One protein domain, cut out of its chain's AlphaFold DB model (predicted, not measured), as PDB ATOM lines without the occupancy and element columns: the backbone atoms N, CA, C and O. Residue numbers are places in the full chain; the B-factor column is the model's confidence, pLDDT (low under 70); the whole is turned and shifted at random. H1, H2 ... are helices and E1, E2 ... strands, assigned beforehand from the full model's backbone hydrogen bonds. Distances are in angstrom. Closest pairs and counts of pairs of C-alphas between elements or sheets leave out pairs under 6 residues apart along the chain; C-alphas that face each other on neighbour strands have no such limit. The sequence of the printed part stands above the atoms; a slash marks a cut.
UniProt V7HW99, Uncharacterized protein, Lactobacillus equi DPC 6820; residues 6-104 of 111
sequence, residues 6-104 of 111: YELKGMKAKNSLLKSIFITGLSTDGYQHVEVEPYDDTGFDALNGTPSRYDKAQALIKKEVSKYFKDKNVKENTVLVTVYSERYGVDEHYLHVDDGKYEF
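What this domain is: This is residues 6 to 104 of the 111 residues of an uncharacterized protein of Lactobacillus equi DPC 6820 (UniProt V7HW99). A strongly twisted sheet of four strands has one long helix, H3, running over one face, while no named helix covers the other. The short helix H2 packs crosswise near the beginning of H3, beside the strands, and the very short H1 leads into the edge strand E1. The printed part has 99 residues with three named helices and four named strands in the order H1 E1 E2 H2 H3 E3 E4; the class is mixed, helices and strands. The sheet is mixed, in the order E1, E2, E3, E4, with the pair E2 and E3 parallel and the other two pairs antiparallel. The whole is compact, with a radius of gyration of the C-alphas of 12.8 A, and spans 34 by 31 by 23 A.

How they stand to each other: H1, residues 17 to 20, only grazes the sheet. The strands E1, residues 21 to 26, and E2, residues 32 to 36, form an antiparallel hairpin, with N 22 and O 35 2.8 A apart, within hydrogen-bond range. H2, residues 41 to 47, touches H1, the closest C-alphas being those of Leu 17 and Gly 43 at 5.1 A. H3, residues 51 to 69, touches H2 with residues 53 to 57 alone; the two are about perpendicular at 84 degrees, and the closest C-alphas, those of Leu 47 and Tyr 54, are 5.3 A apart. H2 and H3 are on the same face of the sheet. H2 lies over none of the strands, at a height over the sheet of 4.2 A, only just above the sheet's level. E3, residues 78 to 85, is the parallel neighbour of E2, with N 34 and O 80 2.8 A apart. E2, H2, H3 and E3 make a strand-helix-strand unit, two parallel neighbour strands with helices between, and its crossover is right-handed. E4, residues 89 to 96, forms an antiparallel hairpin with E3, with N 81 and O 93 2.8 A apart. H3 and the sheet make two layers, a helix on one face of a sheet, at a height of 9.4 A; H3 lies over E2, E3 and, only just, E4, with 3 C-alphas. Every O i to N i+4 pair is within hydrogen-bond range in H2 and H3; H1 is too short for one.

Where its parts are: H1 begins at C-alpha 17, (141.202, 141.017, 108.338). H3 is 26.9 A long, E3 22.4 A and E4 22.2 A. E4 ends at C-alpha 96, (136.242, 123.393, 98.837).

The domain as a whole: The two C-alphas farthest apart, those of Thr 50 and Asn 73, are 35.5 A apart. The printed part has no cut and no long link. Its mean pLDDT is 91.9, and residue 104 is under 70.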
ATOM      1  N   TYR A   6     141.324 134.913 113.772       94.31
ATOM      2  CA  TYR A   6     142.427 135.574 114.462       94.31
ATOM      3  C   TYR A   6     142.702 134.964 115.846       94.31
ATOM      4  O   TYR A   6     143.851 134.624 116.148       94.31
ATOM      5  N   GLU A   7     141.656 134.792 116.661       92.88
ATOM      6  CA  GLU A   7     141.744 134.194 118.001       92.88
ATOM      7  C   GLU A   7     142.125 132.717 117.922       92.88
ATOM      8  O   GLU A   7     143.049 132.275 118.606       92.88
ATOM      9  N   LEU A   8     141.486 131.969 117.020       91.81
ATOM     10  CA  LEU A   8     141.724 130.534 116.830       91.81
ATOM     11  C   LEU A   8     143.159 130.221 116.394       91.81
ATOM     12  O   LEU A   8     143.682 129.151 116.698       91.81
ATOM     13  N   LYS A   9     143.810 131.153 115.695       90.44
ATOM     14  CA  LYS A   9     145.207 131.028 115.260       90.44
ATOM     15  C   LYS A   9     146.213 131.637 116.241       90.44
ATOM     16  O   LYS A   9     147.407 131.633 115.943       90.44
ATOM     17  N   GLY A  10     145.763 132.181 117.376       90.50
ATOM     18  CA  GLY A  10     146.633 132.788 118.387       90.50
ATOM     19  C   GLY A  10     147.436 133.985 117.866       90.50
ATOM     20  O   GLY A  10     148.588 134.189 118.264       90.50
ATOM     21  N   MET A  11     146.874 134.750 116.928       90.25
ATOM     22  CA  MET A  11     147.576 135.877 116.315       90.25
ATOM     23  C   MET A  11     147.726 137.056 117.285       90.25
ATOM     24  O   MET A  11     146.917 137.255 118.184       90.25
ATOM     25  N   LYS A  12     148.789 137.851 117.089       89.06
ATOM     26  CA  LYS A  12     149.099 139.043 117.909       89.06
ATOM     27  C   LYS A  12     149.196 140.347 117.107       89.06
ATOM     28  O   LYS A  12     149.455 141.407 117.667       89.06
ATOM     29  N   ALA A  13     149.030 140.284 115.783       87.25
ATOM     30  CA  ALA A  13     149.131 141.456 114.914       87.25
ATOM     31  C   ALA A  13     147.963 142.427 115.154       87.25
ATOM     32  O   ALA A  13     146.809 142.005 115.157       87.25
ATOM     33  N   LYS A  14     148.240 143.726 115.328       81.44
ATOM     34  CA  LYS A  14     147.209 144.716 115.684       81.44
ATOM     35  C   LYS A  14     146.123 144.870 114.610       81.44
ATOM     36  O   LYS A  14     144.951 144.922 114.964       81.44
ATOM     37  N   ASN A  15     146.500 144.881 113.332       87.94
ATOM     38  CA  ASN A  15     145.584 145.101 112.211       87.94
ATOM     39  C   ASN A  15     145.515 143.826 111.368       87.94
ATOM     40  O   ASN A  15     146.533 143.389 110.826       87.94
ATOM     41  N   SER A  16     144.345 143.193 111.291       92.81
ATOM     42  CA  SER A  16     144.178 141.956 110.530       92.81
ATOM     43  C   SER A  16     142.728 141.739 110.133       92.81
ATOM     44  O   SER A  16     141.857 141.710 110.998       92.81
ATOM     45  N   LEU A  17     142.504 141.455 108.848       94.25
ATOM     46  CA  LEU A  17     141.202 141.017 108.338       94.25
ATOM     47  C   LEU A  17     140.702 139.736 109.025       94.25
ATOM     48  O   LEU A  17     139.509 139.486 109.060       94.25
ATOM     49  N   LEU A  18     141.579 138.919 109.616       94.81
ATOM     50  CA  LEU A  18     141.173 137.660 110.249       94.81
ATOM     51  C   LEU A  18     140.299 137.878 111.496       94.81
ATOM     52  O   LEU A  18     139.661 136.932 111.951       94.81
ATOM     53  N   LYS A  19     140.266 139.102 112.039       95.62
ATOM     54  CA  LYS A  19     139.326 139.512 113.092       95.62
ATOM     55  C   LYS A  19     137.891 139.648 112.583       95.62
ATOM     56  O   LYS A  19     136.968 139.572 113.374       95.62
ATOM     57  N   SER A  20     137.727 139.829 111.277       95.94
ATOM     58  CA  SER A  20     136.439 139.868 110.590       95.94
ATOM     59  C   SER A  20     135.963 138.499 110.121       95.94
ATOM     60  O   SER A  20     134.919 138.434 109.498       95.94
ATOM     61  N   ILE A  21     136.713 137.416 110.352       96.81
ATOM     62  CA  ILE A  21     136.350 136.067 109.894       96.81
ATOM     63  C   ILE A  21     135.899 135.259 111.106       96.81
ATOM     64  O   ILE A  21     136.735 134.846 111.911       96.81
ATOM     65  N   PHE A  22     134.602 135.018 111.229       96.75
ATOM     66  CA  PHE A  22     133.975 134.313 112.339       96.75
ATOM     67  C   PHE A  22     133.689 132.871 111.947       96.75
ATOM     68  O   PHE A  22     133.060 132.604 110.927       96.75
ATOM     69  N   ILE A  23     134.145 131.924 112.768       93.06
ATOM     70  CA  ILE A  23     133.770 130.521 112.599       93.06
ATOM     71  C   ILE A  23     132.471 130.298 113.365       93.06
ATOM     72  O   ILE A  23     132.462 130.362 114.596       93.06
ATOM     73  N   THR A  24     131.380 130.081 112.638       91.94
ATOM     74  CA  THR A  24     130.038 129.968 113.214       91.94
ATOM     75  C   THR A  24     129.636 128.498 113.349       91.94
ATOM     76  O   THR A  24     130.488 127.612 113.439       91.94
ATOM     77  N   GLY A  25     128.342 128.222 113.494       88.25
ATOM     78  CA  GLY A  25     127.835 126.862 113.629       88.25
ATOM     79  C   GLY A  25     127.785 126.111 112.298       88.25
ATOM     80  O   GLY A  25     128.549 126.364 111.367       88.25
ATOM     81  N   LEU A  26     126.854 125.166 112.223       92.00
ATOM     82  CA  LEU A  26     126.490 124.539 110.961       92.00
ATOM     83  C   LEU A  26     125.413 125.379 110.267       92.00
ATOM     84  O   LEU A  26     124.513 125.893 110.934       92.00
ATOM     85  N   SER A  27     125.492 125.479 108.942       88.94
ATOM     86  CA  SER A  27     124.404 125.985 108.110       88.94
ATOM     87  C   SER A  27     123.193 125.048 108.171       88.94
ATOM     88  O   SER A  27     123.275 123.918 108.667       88.94
ATOM     89  N   THR A  28     122.062 125.494 107.624       86.75
ATOM     90  CA  THR A  28     120.845 124.678 107.475       86.75
ATOM     91  C   THR A  28     121.095 123.369 106.731       86.75
ATOM     92  O   THR A  28     120.506 122.346 107.071       86.75
ATOM     93  N   ASP A  29     122.028 123.381 105.782       84.56
ATOM     94  CA  ASP A  29     122.410 122.225 104.964       84.56
ATOM     95  C   ASP A  29     123.519 121.374 105.613       84.56
ATOM     96  O   ASP A  29     124.008 120.393 105.042       84.56
ATOM     97  N   GLY A  30     123.916 121.717 106.842       90.81
ATOM     98  CA  GLY A  30     124.880 120.974 107.648       90.81
ATOM     99  C   GLY A  30     126.344 121.217 107.281       90.81
ATOM    100  O   GLY A  30     127.199 120.439 107.708       90.81
ATOM    101  N   TYR A  31     126.656 122.254 106.497       92.00
ATOM    102  CA  TYR A  31     128.038 122.663 106.232       92.00
ATOM    103  C   TYR A  31     128.562 123.522 107.374       92.00
ATOM    104  O   TYR A  31     127.819 124.289 107.979       92.00
ATOM    105  N   GLN A  32     129.855 123.426 107.664       94.56
ATOM    106  CA  GLN A  32     130.485 124.358 108.591       94.56
ATOM    107  C   GLN A  32     130.406 125.770 108.004       94.56
ATOM    108  O   GLN A  32     130.860 125.992 106.881       94.56
ATOM    109  N   HIS A  33     129.829 126.704 108.754       95.06
ATOM    110  CA  HIS A  33     129.583 128.062 108.289       95.06
ATOM    111  C   HIS A  33     130.654 129.026 108.814       95.06
ATOM    112  O   HIS A  33     131.207 128.859 109.909       95.06
ATOM    113  N   VAL A  34     131.010 129.983 107.964       96.56
ATOM    114  CA  VAL A  34     131.973 131.050 108.208       96.56
ATOM    115  C   VAL A  34     131.328 132.353 107.775       96.56
ATOM    116  O   VAL A  34     131.030 132.546 106.598       96.56
ATOM    117  N   GLU A  35     131.160 133.261 108.723       96.69
ATOM    118  CA  GLU A  35     130.647 134.600 108.458       96.69
ATOM    119  C   GLU A  35     131.814 135.576 108.407       96.69
ATOM    120  O   GLU A  35     132.728 135.526 109.235       96.69
ATOM    121  N   VAL A  36     131.811 136.459 107.413       96.88
ATOM    122  CA  VAL A  36     132.825 137.495 107.266       96.88
ATOM    123  C   VAL A  36     132.162 138.860 107.286       96.88
ATOM    124  O   VAL A  36     131.524 139.252 106.313       96.88
ATOM    125  N   GLU A  37     132.344 139.596 108.377       94.69
ATOM    126  CA  GLU A  37     131.756 140.923 108.573       94.69
ATOM    127  C   GLU A  37     132.789 141.939 109.091       94.69
ATOM    128  O   GLU A  37     133.719 141.568 109.820       94.69
ATOM    129  N   PRO A  38     132.686 143.231 108.723       93.06
ATOM    130  CA  PRO A  38     133.566 144.270 109.249       93.06
ATOM    131  C   PRO A  38     133.537 144.319 110.785       93.06
ATOM    132  O   PRO A  38     132.519 144.644 111.382       93.06
ATOM    133  N   TYR A  39     134.669 144.021 111.430       91.44
ATOM    134  CA  TYR A  39     134.798 144.067 112.894       91.44
ATOM    135  C   TYR A  39     135.472 145.359 113.372       91.44
ATOM    136  O   TYR A  39     135.160 145.894 114.433       91.44
ATOM    137  N   ASP A  40     136.427 145.851 112.585       92.44
ATOM    138  CA  ASP A  40     137.162 147.090 112.815       92.44
ATOM    139  C   ASP A  40     137.423 147.808 111.481       92.44
ATOM    140  O   ASP A  40     137.076 147.300 110.409       92.44
ATOM    141  N   ASP A  41     138.079 148.968 111.536       95.31
ATOM    142  CA  ASP A  41     138.421 149.762 110.350       95.31
ATOM    143  C   ASP A  41     139.224 148.964 109.308       95.31
ATOM    144  O   ASP A  41     139.098 149.205 108.110       95.31
ATOM    145  N   THR A  42     140.027 147.975 109.731       94.94
ATOM    146  CA  THR A  42     140.783 147.126 108.794       94.94
ATOM    147  C   THR A  42     139.843 146.213 108.015       94.94
ATOM    148  O   THR A  42     140.000 146.060 106.803       94.94
ATOM    149  N   GLY A  43     138.878 145.598 108.703       94.38
ATOM    150  CA  GLY A  43     137.824 144.802 108.074       94.38
ATOM    151  C   GLY A  43     136.954 145.649 107.150       94.38
ATOM    152  O   GLY A  43     136.732 145.276 105.999       94.38
ATOM    153  N   PHE A  44     136.543 146.829 107.618       96.25
ATOM    154  CA  PHE A  44     135.731 147.763 106.843       96.25
ATOM    155  C   PHE A  44     136.441 148.204 105.555       96.25
ATOM    156  O   PHE A  44     135.889 148.060 104.467       96.25
ATOM    157  N   ASP A  45     137.698 148.645 105.637       95.62
ATOM    158  CA  ASP A  45     138.476 149.080 104.470       95.62
ATOM    159  C   ASP A  45     138.757 147.956 103.466       95.62
ATOM    160  O   ASP A  45     138.926 148.211 102.266       95.62
ATOM    161  N   ALA A  46     138.866 146.719 103.949       95.75
ATOM    162  CA  ALA A  46     139.094 145.551 103.113       95.75
ATOM    163  C   ALA A  46     137.821 145.129 102.366       95.75
ATOM    164  O   ALA A  46     137.895 144.839 101.172       95.75
ATOM    165  N   LEU A  47     136.670 145.127 103.048       96.25
ATOM    166  CA  LEU A  47     135.398 144.615 102.526       96.25
ATOM    167  C   LEU A  47     134.548 145.680 101.821       96.25
ATOM    168  O   LEU A  47     133.758 145.344 100.946       96.25
ATOM    169  N   ASN A  48     134.721 146.959 102.155       95.25
ATOM    170  CA  ASN A  48     133.961 148.082 101.586       95.25
ATOM    171  C   ASN A  48     134.841 149.065 100.794       95.25
ATOM    172  O   ASN A  48     134.361 150.090 100.302       95.25
ATOM    173  N   GLY A  49     136.136 148.760 100.660       93.62
ATOM    174  CA  GLY A  49     137.118 149.573  99.948       93.62
ATOM    175  C   GLY A  49     136.944 149.571  98.429       93.62
ATOM    176  O   GLY A  49     135.841 149.549  97.898       93.62
ATOM    177  N   THR A  50     138.051 149.660  97.691       95.81
ATOM    178  CA  THR A  50     138.026 149.584  96.221       95.81
ATOM    179  C   THR A  50     137.829 148.141  95.740       95.81
ATOM    180  O   THR A  50     138.180 147.223  96.482       95.81
ATOM    181  N   PRO A  51     137.397 147.909  94.480       95.19
ATOM    182  CA  PRO A  51     137.223 146.546  93.963       95.19
ATOM    183  C   PRO A  51     138.489 145.694  94.110       95.19
ATOM    184  O   PRO A  51     138.447 144.589  94.627       95.19
ATOM    185  N   SER A  52     139.661 146.271  93.820       95.31
ATOM    186  CA  SER A  52     140.941 145.573  94.008       95.31
ATOM    187  C   SER A  52     141.249 145.217  95.472       95.31
ATOM    188  O   SER A  52     141.957 144.242  95.723       95.31
ATOM    189  N   ARG A  53     140.777 146.003  96.451       94.38
ATOM    190  CA  ARG A  53     140.906 145.646  97.875       94.38
ATOM    191  C   ARG A  53     139.951 144.517  98.236       94.38
ATOM    192  O   ARG A  53     140.392 143.589  98.906       94.38
ATOM    193  N   TYR A  54     138.724 144.570  97.731       95.19
ATOM    194  CA  TYR A  54     137.735 143.516  97.915       95.19
ATOM    195  C   TYR A  54     138.222 142.175  97.353       95.19
ATOM    196  O   TYR A  54     138.268 141.186  98.077       95.19
ATOM    197  N   ASP A  55     138.741 142.157  96.122       94.19
ATOM    198  CA  ASP A  55     139.301 140.949  95.500       94.19
ATOM    199  C   ASP A  55     140.465 140.366  96.319       94.19
ATOM    200  O   ASP A  55     140.593 139.151  96.494       94.19
ATOM    201  N   LYS A  56     141.325 141.237  96.868       96.00
ATOM    202  CA  LYS A  56     142.422 140.825  97.758       96.00
ATOM    203  C   LYS A  56     141.904 140.272  99.083       96.00
ATOM    204  O   LYS A  56     142.491 139.318  99.595       96.00
ATOM    205  N   ALA A  57     140.843 140.856  99.635       95.81
ATOM    206  CA  ALA A  57     140.187 140.371 100.840       95.81
ATOM    207  C   ALA A  57     139.604 138.972 100.600       95.81
ATOM    208  O   ALA A  57     139.942 138.053 101.340       95.81
ATOM    209  N   GLN A  58     138.854 138.782  99.512       94.88
ATOM    210  CA  GLN A  58     138.301 137.490  99.094       94.88
ATOM    211  C   GLN A  58     139.389 136.420  98.924       94.88
ATOM    212  O   GLN A  58     139.291 135.328  99.483       94.88
ATOM    213  N   ALA A  59     140.486 136.744  98.232       94.69
ATOM    214  CA  ALA A  59     141.610 135.823  98.069       94.69
ATOM    215  C   ALA A  59     142.262 135.436  99.411       94.69
ATOM    216  O   ALA A  59     142.654 134.280  99.605       94.69
ATOM    217  N   LEU A  60     142.378 136.388 100.345       95.44
ATOM    218  CA  LEU A  60     142.905 136.136 101.684       95.44
ATOM    219  C   LEU A  60     141.947 135.271 102.514       95.44
ATOM    220  O   LEU A  60     142.407 134.306 103.122       95.44
ATOM    221  N   ILE A  61     140.647 135.579 102.512       95.62
ATOM    222  CA  ILE A  61     139.598 134.809 103.198       95.62
ATOM    223  C   ILE A  61     139.656 133.357 102.734       95.62
ATOM    224  O   ILE A  61     139.922 132.468 103.540       95.62
ATOM    225  N   LYS A  62     139.538 133.129 101.424       94.94
ATOM    226  CA  LYS A  62     139.634 131.808 100.798       94.94
ATOM    227  C   LYS A  62     140.867 131.038 101.265       94.94
ATOM    228  O   LYS A  62     140.757 129.896 101.710       94.94
ATOM    229  N   LYS A  63     142.046 131.662 101.207       94.19
ATOM    230  CA  LYS A  63     143.307 131.033 101.621       94.19
ATOM    231  C   LYS A  63     143.307 130.649 103.100       94.19
ATOM    232  O   LYS A  63     143.711 129.538 103.445       94.19
ATOM    233  N   GLU A  64     142.929 131.570 103.976       94.75
ATOM    234  CA  GLU A  64     143.053 131.385 105.422       94.75
ATOM    235  C   GLU A  64     141.977 130.448 105.975       94.75
ATOM    236  O   GLU A  64     142.292 129.609 106.820       94.75
ATOM    237  N   VAL A  65     140.753 130.518 105.446       95.00
ATOM    238  CA  VAL A  65     139.665 129.588 105.772       95.00
ATOM    239  C   VAL A  65     140.018 128.175 105.304       95.00
ATOM    240  O   VAL A  65     139.990 127.253 106.117       95.00
ATOM    241  N   SER A  66     140.459 128.003 104.050       94.00
ATOM    242  CA  SER A  66     140.886 126.685 103.542       94.00
ATOM    243  C   SER A  66     142.012 126.107 104.396       94.00
ATOM    244  O   SER A  66     141.950 124.968 104.845       94.00
ATOM    245  N   LYS A  67     143.035 126.912 104.709       92.50
ATOM    246  CA  LYS A  67     144.153 126.464 105.547       92.50
ATOM    247  C   LYS A  67     143.702 126.027 106.943       92.50
ATOM    248  O   LYS A  67     144.271 125.089 107.486       92.50
ATOM    249  N   TYR A  68     142.732 126.718 107.535       92.94
ATOM    250  CA  TYR A  68     142.236 126.386 108.868       92.94
ATOM    251  C   TYR A  68     141.430 125.086 108.894       92.94
ATOM    252  O   TYR A  68     141.542 124.325 109.856       92.94
ATOM    253  N   PHE A  69     140.635 124.829 107.855       93.19
ATOM    254  CA  PHE A  69     139.784 123.645 107.784       93.19
ATOM    255  C   PHE A  69     140.438 122.427 107.142       93.19
ATOM    256  O   PHE A  69     139.908 121.338 107.310       93.19
ATOM    257  N   LYS A  70     141.593 122.567 106.483       89.25
ATOM    258  CA  LYS A  70     142.267 121.462 105.780       89.25
ATOM    259  C   LYS A  70     142.511 120.226 106.640       89.25
ATOM    260  O   LYS A  70     142.367 119.109 106.164       89.25
ATOM    261  N   ASP A  71     142.835 120.436 107.911       81.56
ATOM    262  CA  ASP A  71     143.099 119.353 108.862       81.56
ATOM    263  C   ASP A  71     141.908 119.104 109.807       81.56
ATOM    264  O   ASP A  71     142.032 118.434 110.833       81.56
ATOM    265  N   LYS A  72     140.740 119.678 109.494       83.31
ATOM    266  CA  LYS A  72     139.500 119.509 110.251       83.31
ATOM    267  C   LYS A  72     138.568 118.618 109.449       83.31
ATOM    268  O   LYS A  72     138.358 118.825 108.263       83.31
ATOM    269  N   ASN A  73     137.983 117.631 110.117       79.81
ATOM    270  CA  ASN A  73     137.031 116.718 109.500       79.81
ATOM    271  C   ASN A  73     135.684 117.433 109.263       79.81
ATOM    272  O   ASN A  73     134.755 117.289 110.058       79.81
ATOM    273  N   VAL A  74     135.619 118.277 108.230       85.50
ATOM    274  CA  VAL A  74     134.410 119.005 107.823       85.50
ATOM    275  C   VAL A  74     133.633 118.217 106.773       85.50
ATOM    276  O   VAL A  74     134.210 117.484 105.967       85.50
ATOM    277  N   LYS A  75     132.303 118.358 106.794       82.81
ATOM    278  CA  LYS A  75     131.394 117.667 105.871       82.81
ATOM    279  C   LYS A  75     131.822 117.911 104.424       82.81
ATOM    280  O   LYS A  75     131.981 119.056 104.017       82.81
ATOM    281  N   GLU A  76     132.005 116.823 103.672       83.50
ATOM    282  CA  GLU A  76     132.340 116.847 102.236       83.50
ATOM    283  C   GLU A  76     133.578 117.688 101.890       83.50
ATOM    284  O   GLU A  76     133.769 118.070 100.740       83.50
ATOM    285  N   ASN A  77     134.426 117.971 102.882       89.88
ATOM    286  CA  ASN A  77     135.552 118.882 102.746       89.88
ATOM    287  C   ASN A  77     135.167 120.284 102.214       89.88
ATOM    288  O   ASN A  77     135.947 120.933 101.511       89.88
ATOM    289  N   THR A  78     133.960 120.744 102.557       92.62
ATOM    290  CA  THR A  78     133.376 122.002 102.082       92.62
ATOM    291  C   THR A  78     132.873 122.837 103.258       92.62
ATOM    292  O   THR A  78     132.307 122.318 104.224       92.62
ATOM    293  N   VAL A  79     133.077 124.151 103.178       94.69
ATOM    294  CA  VAL A  79     132.575 125.126 104.157       94.69
ATOM    295  C   VAL A  79     131.758 126.208 103.461       94.69
ATOM    296  O   VAL A  79     132.112 126.634 102.365       94.69
ATOM    297  N   LEU A  80     130.678 126.661 104.088       95.12
ATOM    298  CA  LEU A  80     129.899 127.799 103.604       95.12
ATOM    299  C   LEU A  80     130.570 129.086 104.085       95.12
ATOM    300  O   LEU A  80     130.769 129.257 105.286       95.12
ATOM    301  N   VAL A  81     130.924 129.981 103.172       95.88
ATOM    302  CA  VAL A  81     131.505 131.292 103.471       95.88
ATOM    303  C   VAL A  81     130.530 132.367 103.016       95.88
ATOM    304  O   VAL A  81     130.263 132.485 101.823       95.88
ATOM    305  N   THR A  82     130.040 133.172 103.954       96.06
ATOM    306  CA  THR A  82     129.167 134.316 103.671       96.06
ATOM    307  C   THR A  82     129.915 135.602 104.001       96.06
ATOM    308  O   THR A  82     130.319 135.814 105.144       96.06
ATOM    309  N   VAL A  83     130.132 136.454 103.003       96.00
ATOM    310  CA  VAL A  83     130.841 137.729 103.136       96.00
ATOM    311  C   VAL A  83     129.847 138.877 103.055       96.00
ATOM    312  O   VAL A  83     129.158 139.045 102.051       96.00
ATOM    313  N   TYR A  84     129.800 139.689 104.107       95.06
ATOM    314  CA  TYR A  84     128.940 140.860 104.211       95.06
ATOM    315  C   TYR A  84     129.729 142.124 103.865       95.06
ATOM    316  O   TYR A  84     130.694 142.492 104.539       95.06
ATOM    317  N   SER A  85     129.298 142.807 102.810       93.50
ATOM    318  CA  SER A  85     129.824 144.095 102.375       93.50
ATOM    319  C   SER A  85     128.682 145.097 102.234       93.50
ATOM    320  O   SER A  85     127.716 144.874 101.509       93.50
ATOM    321  N   GLU A  86     128.812 146.256 102.873       93.62
ATOM    322  CA  GLU A  86     127.893 147.376 102.660       93.62
ATOM    323  C   GLU A  86     127.976 147.905 101.222       93.62
ATOM    324  O   GLU A  86     126.992 148.408 100.679       93.62
ATOM    325  N   ARG A  87     129.152 147.795 100.592       94.44
ATOM    326  CA  ARG A  87     129.389 148.299  99.235       94.44
ATOM    327  C   ARG A  87     129.025 147.294  98.144       94.44
ATOM    328  O   ARG A  87     128.535 147.708  97.094       94.44
ATOM    329  N   TYR A  88     129.337 146.020  98.353       92.00
ATOM    330  CA  TYR A  88     129.224 144.967  97.336       92.00
ATOM    331  C   TYR A  88     128.046 144.015  97.575       92.00
ATOM    332  O   TYR A  88     127.721 143.237  96.686       92.00
ATOM    333  N   GLY A  89     127.356 144.133  98.713       93.19
ATOM    334  CA  GLY A  89     126.249 143.262  99.089       93.19
ATOM    335  C   GLY A  89     126.717 142.027  99.855       93.19
ATOM    336  O   GLY A  89     127.752 142.041 100.520       93.19
ATOM    337  N   VAL A  90     125.914 140.967  99.792       93.88
ATOM    338  CA  VAL A  90     126.211 139.689 100.446       93.88
ATOM    339  C   VAL A  90     126.651 138.689  99.388       93.88
ATOM    340  O   VAL A  90     125.886 138.401  98.470       93.88
ATOM    341  N   ASP A  91     127.861 138.162  99.548       91.56
ATOM    342  CA  ASP A  91     128.422 137.114  98.699       91.56
ATOM    343  C   ASP A  91     128.472 135.800  99.480       91.56
ATOM    344  O   ASP A  91     129.136 135.707 100.514       91.56
ATOM    345  N   GLU A  92     127.781 134.777  98.986       93.31
ATOM    346  CA  GLU A  92     127.763 133.444  99.585       93.31
ATOM    347  C   GLU A  92     128.453 132.432  98.666       93.31
ATOM    348  O   GLU A  92     128.203 132.384  97.458       93.31
ATOM    349  N   HIS A  93     129.351 131.632  99.241       92.69
ATOM    350  CA  HIS A  93     130.171 130.678  98.508       92.69
ATOM    351  C   HIS A  93     130.350 129.373  99.276       92.69
ATOM    352  O   HIS A  93     130.706 129.378 100.455       92.69
ATOM    353  N   TYR A  94     130.238 128.248  98.578       93.62
ATOM    354  CA  TYR A  94     130.749 126.974  99.072       93.62
ATOM    355  C   TYR A  94     132.237 126.882  98.746       93.62
ATOM    356  O   TYR A  94     132.641 126.949  97.591       93.62
ATOM    357  N   LEU A  95     133.082 126.780  99.764       94.31
ATOM    358  CA  LEU A  95     134.531 126.703  99.631       94.31
ATOM    359  C   LEU A  95     134.997 125.262  99.816       94.31
ATOM    360  O   LEU A  95     134.934 124.729 100.926       94.31
ATOM    361  N   HIS A  96     135.538 124.667  98.755       92.94
ATOM    362  CA  HIS A  96     136.242 123.393  98.837       92.94
ATOM    363  C   HIS A  96     137.610 123.600  99.478       92.94
ATOM    364  O   HIS A  96     138.442 124.373  99.001       92.94
ATOM    365  N   VAL A  97     137.858 122.903 100.575       91.00
ATOM    366  CA  VAL A  97     139.003 123.161 101.451       91.00
ATOM    367  C   VAL A  97     140.323 122.646 100.850       91.00
ATOM    368  O   VAL A  97     141.376 123.245 101.086       91.00
ATOM    369  N   ASP A  98     140.292 121.586 100.034       87.56
ATOM    370  CA  ASP A  98     141.499 120.979  99.445       87.56
ATOM    371  C   ASP A  98     142.203 121.871  98.423       87.56
ATOM    372  O   ASP A  98     143.430 122.022  98.457       87.56
ATOM    373  N   ASP A  99     141.432 122.438  97.495       84.94
ATOM    374  CA  ASP A  99     141.938 123.256  96.391       84.94
ATOM    375  C   ASP A  99     141.624 124.751  96.565       84.94
ATOM    376  O   ASP A  99     142.039 125.595  95.759       84.94
ATOM    377  N   GLY A 100     140.917 125.080  97.646       85.25
ATOM    378  CA  GLY A 100     140.467 126.409  97.992       85.25
ATOM    379  C   GLY A 100     139.471 126.983  96.996       85.25
ATOM    380  O   GLY A 100     139.301 128.192  96.984       85.25
ATOM    381  N   LYS A 101     138.865 126.235  96.073       86.81
ATOM    382  CA  LYS A 101     137.952 126.822  95.079       86.81
ATOM    383  C   LYS A 101     136.598 127.147  95.695       86.81
ATOM    384  O   LYS A 101     136.055 126.360  96.458       86.81
ATOM    385  N   TYR A 102     136.070 128.316  95.334       85.19
ATOM    386  CA  TYR A 102     134.650 128.568  95.510       85.19
ATOM    387  C   TYR A 102     133.901 127.813  94.420       85.19
ATOM    388  O   TYR A 102     134.224 127.942  93.235       85.19
ATOM    389  N   GLU A 103     132.923 127.030  94.836       83.19
ATOM    390  CA  GLU A 103     131.857 126.555  93.985       83.19
ATOM    391  C   GLU A 103     130.863 127.704  93.831       83.19
ATOM    392  O   GLU A 103     130.322 128.236  94.802       83.19
ATOM    393  N   PHE A 104     130.681 128.139  92.590       62.34
ATOM    394  CA  PHE A 104     129.579 129.017  92.256       62.34
ATOM    395  C   PHE A 104     128.385 128.111  91.976       62.34
ATOM    396  O   PHE A 104     128.359 127.451  90.933       62.34
TER     397      PHE A 104